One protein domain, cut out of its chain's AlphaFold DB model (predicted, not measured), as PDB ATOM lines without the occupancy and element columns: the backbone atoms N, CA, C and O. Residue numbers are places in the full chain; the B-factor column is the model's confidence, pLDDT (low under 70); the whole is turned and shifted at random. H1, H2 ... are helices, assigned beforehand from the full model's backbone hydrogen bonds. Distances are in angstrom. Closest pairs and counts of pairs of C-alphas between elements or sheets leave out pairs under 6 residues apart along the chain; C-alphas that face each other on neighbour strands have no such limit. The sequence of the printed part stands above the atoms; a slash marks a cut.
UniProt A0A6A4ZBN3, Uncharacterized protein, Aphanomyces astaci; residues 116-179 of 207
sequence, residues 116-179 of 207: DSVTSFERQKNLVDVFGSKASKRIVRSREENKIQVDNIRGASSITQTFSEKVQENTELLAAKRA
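Overview. This is residues 116 to 179 of the 207 residues of an uncharacterized protein of Aphanomyces astaci (UniProt A0A6A4ZBN3). A small helical hairpin, H1 and H2, sits at one end of the model, and a winding link leads from it to one long helix, H3, that sticks out on its own at the other end. The two ends have no helix contact between them. The printed part has 64 residues with three named helices, H1, H2 and H3 in chain order, and no named strand: all helix. It is extended, with a radius of gyration of the C-alphas of 19.4 A, and elongated, spanning 55 by 31 by 28 A.

Along the chain. H1 is residues 120 to 131, 16.4 A long, with C-alpha 120 at (-25.524, 9.489, 22.746). H2 is residues 134 to 145, 16.3 A long. H3 is residues 156 to 179, 34.1 A long, with C-alpha 179 at (-55.321, 30.742, 0.826).

Arrangement. H1 and H2 form a helical hairpin over a tight link. H1 touches H2 with residues 125 to 129 alone; the closest C-alphas, of Asp 129 and Lys 137, are 6.1 A apart. They run opposite ways at a tilt of 36 degrees, only just steep. H3 is apart from H1 and H2. In H1, H2 and H3 each O i to N i+4 pair is within hydrogen-bond range.

Size, cuts and confidence. The C-alphas farthest apart, of Val 130 and Ala 179, are 55.9 A apart. The printed part has no cut, and the link from H2 to H3 is short, with 10 residues. Residues 116 to 118 and 149 to 158 have pLDDT under 70.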
ATOM      1  N   ASP A 116     -20.718   1.114  20.161       54.88
ATOM      2  CA  ASP A 116     -21.145   1.692  18.879       54.88
ATOM      3  C   ASP A 116     -22.667   1.641  18.691       54.88
ATOM      4  O   ASP A 116     -23.233   2.442  17.948       54.88
ATOM      5  N   SER A 117     -23.350   0.754  19.420       59.34
ATOM      6  CA  SER A 117     -24.818   0.668  19.434       59.34
ATOM      7  C   SER A 117     -25.483   1.575  20.476       59.34
ATOM      8  O   SER A 117     -26.700   1.760  20.449       59.34
ATOM      9  N   VAL A 118     -24.698   2.159  21.391       65.88
ATOM     10  CA  VAL A 118     -25.219   2.991  22.480       65.88
ATOM     11  C   VAL A 118     -25.543   4.382  21.955       65.88
ATOM     12  O   VAL A 118     -24.677   5.109  21.457       65.88
ATOM     13  N   THR A 119     -26.794   4.799  22.121       81.06
ATOM     14  CA  THR A 119     -27.211   6.155  21.762       81.06
ATOM     15  C   THR A 119     -26.437   7.193  22.586       81.06
ATOM     16  O   THR A 119     -26.068   6.960  23.739       81.06
ATOM     17  N   SER A 120     -26.208   8.390  22.029       79.75
ATOM     18  CA  SER A 120     -25.524   9.489  22.746       79.75
ATOM     19  C   SER A 120     -26.138   9.758  24.135       79.75
ATOM     20  O   SER A 120     -25.429  10.030  25.107       79.75
ATOM     21  N   PHE A 121     -27.458   9.572  24.252       81.31
ATOM     22  CA  PHE A 121     -28.201   9.670  25.505       81.31
ATOM     23  C   PHE A 121     -27.787   8.616  26.545       81.31
ATOM     24  O   PHE A 121     -27.530   8.955  27.698       81.31
ATOM     25  N   GLU A 122     -27.682   7.348  26.156       82.94
ATOM     26  CA  GLU A 122     -27.274   6.264  27.056       82.94
ATOM     27  C   GLU A 122     -25.806   6.392  27.480       82.94
ATOM     28  O   GLU A 122     -25.465   6.126  28.633       82.94
ATOM     29  N   ARG A 123     -24.935   6.901  26.599       83.88
ATOM     30  CA  ARG A 123     -23.548   7.226  26.962       83.88
ATOM     31  C   ARG A 123     -23.502   8.309  28.043       83.88
ATOM     32  O   ARG A 123     -22.792   8.163  29.036       83.88
ATOM     33  N   GLN A 124     -24.295   9.371  27.883       84.94
ATOM     34  CA  GLN A 124     -24.412  10.432  28.883       84.94
ATOM     35  C   GLN A 124     -25.003   9.914  30.201       84.94
ATOM     36  O   GLN A 124     -24.511  10.276  31.271       84.94
ATOM     37  N   LYS A 125     -26.016   9.043  30.141       86.88
ATOM     38  CA  LYS A 125     -26.584   8.370  31.315       86.88
ATOM     39  C   LYS A 125     -25.513   7.592  32.078       86.88
ATOM     40  O   LYS A 125     -25.371   7.811  33.276       86.88
ATOM     41  N   ASN A 126     -24.742   6.744  31.399       86.44
ATOM     42  CA  ASN A 126     -23.700   5.930  32.030       86.44
ATOM     43  C   ASN A 126     -22.639   6.797  32.720       86.44
ATOM     44  O   ASN A 126     -22.238   6.514  33.847       86.44
ATOM     45  N   LEU A 127     -22.239   7.910  32.100       88.25
ATOM     46  CA  LEU A 127     -21.316   8.861  32.723       88.25
ATOM     47  C   LEU A 127     -21.909   9.515  33.979       88.25
ATOM     48  O   LEU A 127     -21.215   9.657  34.984       88.25
ATOM     49  N   VAL A 128     -23.189   9.899  33.948       90.38
ATOM     50  CA  VAL A 128     -23.876  10.470  35.118       90.38
ATOM     51  C   VAL A 128     -24.079   9.424  36.214       90.38
ATOM     52  O   VAL A 128     -24.001   9.756  37.396       90.38
ATOM     53  N   ASP A 129     -24.299   8.164  35.860       87.62
ATOM     54  CA  ASP A 129     -24.484   7.105  36.844       87.62
ATOM     55  C   ASP A 129     -23.169   6.722  37.537       87.62
ATOM     56  O   ASP A 129     -23.142   6.551  38.756       87.62
ATOM     57  N   VAL A 130     -22.047   6.699  36.811       90.19
ATOM     58  CA  VAL A 130     -20.730   6.393  37.393       90.19
ATOM     59  C   VAL A 130     -20.131   7.604  38.120       90.19
ATOM     60  O   VAL A 130     -19.682   7.476  39.258       90.19
ATOM     61  N   PHE A 131     -20.163   8.797  37.512       91.25
ATOM     62  CA  PHE A 131     -19.426   9.979  37.993       91.25
ATOM     63  C   PHE A 131     -20.311  11.155  38.439       91.25
ATOM     64  O   PHE A 131     -19.812  12.141  38.979       91.25
ATOM     65  N   GLY A 132     -21.623  11.098  38.212       90.88
ATOM     66  CA  GLY A 132     -22.527  12.210  38.502       90.88
ATOM     67  C   GLY A 132     -22.842  12.392  39.989       90.88
ATOM     68  O   GLY A 132     -22.851  11.454  40.789       90.88
ATOM     69  N   SER A 133     -23.176  13.629  40.364       92.25
ATOM     70  CA  SER A 133     -23.665  13.961  41.708       92.25
ATOM     71  C   SER A 133     -25.048  13.349  41.978       92.25
ATOM     72  O   SER A 133     -25.814  13.083  41.049       92.25
ATOM     73  N   LYS A 134     -25.425  13.190  43.258       90.75
ATOM     74  CA  LYS A 134     -26.759  12.680  43.652       90.75
ATOM     75  C   LYS A 134     -27.909  13.446  42.978       90.75
ATOM     76  O   LYS A 134     -28.908  12.842  42.596       90.75
ATOM     77  N   ALA A 135     -27.755  14.760  42.805       91.56
ATOM     78  CA  ALA A 135     -28.731  15.599  42.115       91.56
ATOM     79  C   ALA A 135     -28.821  15.267  40.617       91.56
ATOM     80  O   ALA A 135     -29.919  15.089  40.097       91.56
ATOM     81  N   SER A 136     -27.678  15.110  39.942       87.12
ATOM     82  CA  SER A 136     -27.625  14.760  38.517       87.12
ATOM     83  C   SER A 136     -28.243  13.384  38.243       87.12
ATOM     84  O   SER A 136     -29.084  13.246  37.354       87.12
ATOM     85  N   LYS A 137     -27.943  12.388  39.092       91.50
ATOM     86  CA  LYS A 137     -28.555  11.049  39.010       91.50
ATOM     87  C   LYS A 137     -30.075  11.102  39.162       91.50
ATOM     88  O   LYS A 137     -30.791  10.459  38.400       91.50
ATOM     89  N   ARG A 138     -30.584  11.911  40.101       89.81
ATOM     90  CA  ARG A 138     -32.032  12.101  40.295       89.81
ATOM     91  C   ARG A 138     -32.702  12.721  39.067       89.81
ATOM     92  O   ARG A 138     -33.795  12.298  38.708       89.81
ATOM     93  N   ILE A 139     -32.059  13.698  38.426       89.19
ATOM     94  CA  ILE A 139     -32.592  14.354  37.223       89.19
ATOM     95  C   ILE A 139     -32.664  13.366  36.055       89.19
ATOM     96  O   ILE A 139     -33.699  13.287  35.396       89.19
ATOM     97  N   VAL A 140     -31.599  12.595  35.810       88.69
ATOM     98  CA  VAL A 140     -31.583  11.587  34.736       88.69
ATOM     99  C   VAL A 140     -32.636  10.512  34.990       88.69
ATOM    100  O   VAL A 140     -33.457  10.257  34.115       88.69
ATOM    101  N   ARG A 141     -32.701   9.977  36.214       86.38
ATOM    102  CA  ARG A 141     -33.717   8.992  36.603       86.38
ATOM    103  C   ARG A 141     -35.143   9.522  36.434       86.38
ATOM    104  O   ARG A 141     -35.983   8.834  35.873       86.38
ATOM    105  N   SER A 142     -35.407  10.762  36.845       88.12
ATOM    106  CA  SER A 142     -36.730  11.371  36.675       88.12
ATOM    107  C   SER A 142     -37.109  11.539  35.201       88.12
ATOM    108  O   SER A 142     -38.268  11.357  34.843       88.12
ATOM    109  N   ARG A 143     -36.154  11.872  34.322       86.06
ATOM    110  CA  ARG A 143     -36.411  11.956  32.873       86.06
ATOM    111  C   ARG A 143     -36.732  10.593  32.268       86.06
ATOM    112  O   ARG A 143     -37.566  10.522  31.375       86.06
ATOM    113  N   GLU A 144     -36.092   9.535  32.757       83.38
ATOM    114  CA  GLU A 144     -36.381   8.162  32.333       83.38
ATOM    115  C   GLU A 144     -37.747   7.683  32.811       83.38
ATOM    116  O   GLU A 144     -38.510   7.152  32.012       83.38
ATOM    117  N   GLU A 145     -38.087   7.933  34.075       81.19
ATOM    118  CA  GLU A 145     -39.395   7.592  34.648       81.19
ATOM    119  C   GLU A 145     -40.541   8.344  33.946       81.19
ATOM    120  O   GLU A 145     -41.637   7.808  33.803       81.19
ATOM    121  N   ASN A 146     -40.277   9.551  33.440       80.88
ATOM    122  CA  ASN A 146     -41.245  10.350  32.684       80.88
ATOM    123  C   ASN A 146     -41.296  10.021  31.181       80.88
ATOM    124  O   ASN A 146     -42.094  10.619  30.453       80.88
ATOM    125  N   LYS A 147     -40.466   9.097  30.676       80.38
ATOM    126  CA  LYS A 147     -40.522   8.674  29.273       80.38
ATOM    127  C   LYS A 147     -41.694   7.713  29.087       80.38
ATOM    128  O   LYS A 147     -41.578   6.508  29.293       80.38
ATOM    129  N   ILE A 148     -42.834   8.258  28.679       71.06
ATOM    130  CA  ILE A 148     -44.042   7.482  28.406       71.06
ATOM    131  C   ILE A 148     -43.847   6.673  27.116       71.06
ATOM    132  O   ILE A 148     -43.733   7.240  26.030       71.06
ATOM    133  N   GLN A 149     -43.823   5.344  27.228       65.50
ATOM    134  CA  GLN A 149     -43.933   4.449  26.075       65.50
ATOM    135  C   GLN A 149     -45.412   4.324  25.706       65.50
ATOM    136  O   GLN A 149     -46.173   3.626  26.377       65.50
ATOM    137  N   VAL A 150     -45.819   5.042  24.659       67.06
ATOM    138  CA  VAL A 150     -47.205   5.073  24.157       67.06
ATOM    139  C   VAL A 150     -47.733   3.689  23.764       67.06
ATOM    140  O   VAL A 150     -48.929   3.451  23.896       67.06
ATOM    141  N   ASP A 151     -46.855   2.750  23.406       66.50
ATOM    142  CA  ASP A 151     -47.225   1.376  23.036       66.50
ATOM    143  C   ASP A 151     -47.767   0.548  24.215       66.50
ATOM    144  O   ASP A 151     -48.569  -0.366  24.028       66.50
ATOM    145  N   ASN A 152     -47.382   0.891  25.450       65.81
ATOM    146  CA  ASN A 152     -47.795   0.167  26.657       65.81
ATOM    147  C   ASN A 152     -49.087   0.717  27.280       65.81
ATOM    148  O   ASN A 152     -49.595   0.159  28.257       65.81
ATOM    149  N   ILE A 153     -49.636   1.808  26.740       69.00
ATOM    150  CA  ILE A 153     -50.880   2.399  27.227       69.00
ATOM    151  C   ILE A 153     -52.043   1.839  26.404       69.00
ATOM    152  O   ILE A 153     -52.196   2.129  25.217       69.00
ATOM    153  N   ARG A 154     -52.918   1.058  27.052       61.47
ATOM    154  CA  ARG A 154     -54.172   0.595  26.438       61.47
ATOM    155  C   ARG A 154     -54.994   1.795  25.957       61.47
ATOM    156  O   ARG A 154     -55.375   2.642  26.758       61.47
ATOM    157  N   GLY A 155     -55.273   1.843  24.655       66.44
ATOM    158  CA  GLY A 155     -56.055   2.907  24.017       66.44
ATOM    159  C   GLY A 155     -55.252   4.142  23.591       66.44
ATOM    160  O   GLY A 155     -55.816   5.009  22.929       66.44
ATOM    161  N   ALA A 156     -53.950   4.223  23.893       65.56
ATOM    162  CA  ALA A 156     -53.129   5.342  23.430       65.56
ATOM    163  C   ALA A 156     -52.973   5.358  21.912       65.56
ATOM    164  O   ALA A 156     -53.032   6.438  21.343       65.56
ATOM    165  N   SER A 157     -52.875   4.198  21.255       66.56
ATOM    166  CA  SER A 157     -52.820   4.109  19.789       66.56
ATOM    167  C   SER A 157     -54.045   4.747  19.122       66.56
ATOM    168  O   SER A 157     -53.906   5.529  18.181       66.56
ATOM    169  N   SER A 158     -55.243   4.499  19.661       68.56
ATOM    170  CA  SER A 158     -56.494   5.102  19.188       68.56
ATOM    171  C   SER A 158     -56.552   6.611  19.451       68.56
ATOM    172  O   SER A 158     -57.026   7.367  18.605       68.56
ATOM    173  N   ILE A 159     -56.032   7.076  20.592       76.12
ATOM    174  CA  ILE A 159     -55.961   8.510  20.917       76.12
ATOM    175  C   ILE A 159     -54.929   9.222  20.033       76.12
ATOM    176  O   ILE A 159     -55.200  10.306  19.529       76.12
ATOM    177  N   THR A 160     -53.764   8.620  19.782       75.81
ATOM    178  CA  THR A 160     -52.743   9.200  18.901       75.81
ATOM    179  C   THR A 160     -53.211   9.257  17.455       75.81
ATOM    180  O   THR A 160     -52.968  10.258  16.788       75.81
ATOM    181  N   GLN A 161     -53.932   8.233  16.989       77.75
ATOM    182  CA  GLN A 161     -54.484   8.205  15.639       77.75
ATOM    183  C   GLN A 161     -55.553   9.290  15.462       77.75
ATOM    184  O   GLN A 161     -55.432  10.140  14.580       77.75
ATOM    185  N   THR A 162     -56.537   9.345  16.362       79.69
ATOM    186  CA  THR A 162     -57.592  10.374  16.321       79.69
ATOM    187  C   THR A 162     -57.035  11.789  16.485       79.69
ATOM    188  O   THR A 162     -57.507  12.723  15.838       79.69
ATOM    189  N   PHE A 163     -55.991  11.968  17.298       81.94
ATOM    190  CA  PHE A 163     -55.296  13.247  17.411       81.94
ATOM    191  C   PHE A 163     -54.560  13.617  16.119       81.94
ATOM    192  O   PHE A 163     -54.672  14.758  15.679       81.94
ATOM    193  N   SER A 164     -53.856  12.679  15.476       84.06
ATOM    194  CA  SER A 164     -53.187  12.943  14.195       84.06
ATOM    195  C   SER A 164     -54.171  13.327  13.091       84.06
ATOM    196  O   SER A 164     -53.927  14.301  12.382       84.06
ATOM    197  N   GLU A 165     -55.323  12.657  13.022       85.88
ATOM    198  CA  GLU A 165     -56.400  12.979  12.082       85.88
ATOM    199  C   GLU A 165     -56.942  14.396  12.339       85.88
ATOM    200  O   GLU A 165     -57.026  15.211  11.424       85.88
ATOM    201  N   LYS A 166     -57.208  14.755  13.605       86.38
ATOM    202  CA  LYS A 166     -57.691  16.100  13.979       86.38
ATOM    203  C   LYS A 166     -56.663  17.209  13.771       86.38
ATOM    204  O   LYS A 166     -57.041  18.353  13.498       86.38
ATOM    205  N   VAL A 167     -55.377  16.909  13.932       86.88
ATOM    206  CA  VAL A 167     -54.290  17.843  13.620       86.88
ATOM    207  C   VAL A 167     -54.220  18.057  12.114       86.88
ATOM    208  O   VAL A 167     -54.153  19.206  11.687       86.88
ATOM    209  N   GLN A 168     -54.320  16.993  11.319       86.06
ATOM    210  CA  GLN A 168     -54.289  17.078   9.864       86.06
ATOM    211  C   GLN A 168     -55.480  17.880   9.315       86.06
ATOM    212  O   GLN A 168     -55.273  18.864   8.604       86.06
ATOM    213  N   GLU A 169     -56.701  17.574   9.762       87.06
ATOM    214  CA  GLU A 169     -57.908  18.347   9.433       87.06
ATOM    215  C   GLU A 169     -57.736  19.841   9.772       87.06
ATOM    216  O   GLU A 169     -58.030  20.714   8.957       87.06
ATOM    217  N   ASN A 170     -57.206  20.172  10.957       85.75
ATOM    218  CA  ASN A 170     -56.959  21.569  11.325       85.75
ATOM    219  C   ASN A 170     -55.869  22.226  10.475       85.75
ATOM    220  O   ASN A 170     -55.991  23.406  10.148       85.75
ATOM    221  N   THR A 171     -54.809  21.505  10.107       84.19
ATOM    222  CA  THR A 171     -53.764  22.054   9.232       84.19
ATOM    223  C   THR A 171     -54.292  22.348   7.831       84.19
ATOM    224  O   THR A 171     -53.965  23.397   7.279       84.19
ATOM    225  N   GLU A 172     -55.170  21.499   7.297       84.62
ATOM    226  CA  GLU A 172     -55.833  21.700   6.005       84.62
ATOM    227  C   GLU A 172     -56.809  22.882   6.056       84.62
ATOM    228  O   GLU A 172     -56.796  23.742   5.175       84.62
ATOM    229  N   LEU A 173     -57.586  23.012   7.137       82.88
ATOM    230  CA  LEU A 173     -58.465  24.164   7.355       82.88
ATOM    231  C   LEU A 173     -57.685  25.474   7.519       82.88
ATOM    232  O   LEU A 173     -58.108  26.516   7.017       82.88
ATOM    233  N   LEU A 174     -56.542  25.449   8.209       79.69
ATOM    234  CA  LEU A 174     -55.658  26.608   8.329       79.69
ATOM    235  C   LEU A 174     -55.011  26.962   6.987       79.69
ATOM    236  O   LEU A 174     -54.891  28.144   6.680       79.69
ATOM    237  N   ALA A 175     -54.630  25.975   6.174       80.75
ATOM    238  CA  ALA A 175     -54.113  26.197   4.827       80.75
ATOM    239  C   ALA A 175     -55.183  26.801   3.900       80.75
ATOM    240  O   ALA A 175     -54.903  27.770   3.198       80.75
ATOM    241  N   ALA A 176     -56.423  26.308   3.966       80.31
ATOM    242  CA  ALA A 176     -57.549  26.849   3.208       80.31
ATOM    243  C   ALA A 176     -57.896  28.289   3.623       80.31
ATOM    244  O   ALA A 176     -58.118  29.143   2.768       80.31
ATOM    245  N   LYS A 177     -57.879  28.596   4.930       78.88
ATOM    246  CA  LYS A 177     -58.063  29.971   5.429       78.88
ATOM    247  C   LYS A 177     -56.924  30.896   4.992       78.88
ATOM    248  O   LYS A 177     -57.195  31.990   4.515       78.88
ATOM    249  N   ARG A 178     -55.669  30.434   5.058       73.38
ATOM    250  CA  ARG A 178     -54.496  31.184   4.565       73.38
ATOM    251  C   ARG A 178     -54.556  31.460   3.060       73.38
ATOM    252  O   ARG A 178     -54.095  32.510   2.636       73.38
ATOM    253  N   ALA A 179     -55.131  30.554   2.266       71.50
ATOM    254  CA  ALA A 179     -55.321  30.742   0.826       71.50
ATOM    255  C   ALA A 179     -56.458  31.726   0.479       71.50
ATOM    256  O   ALA A 179     -56.441  32.324  -0.595       71.50
TER     257      ALA A 179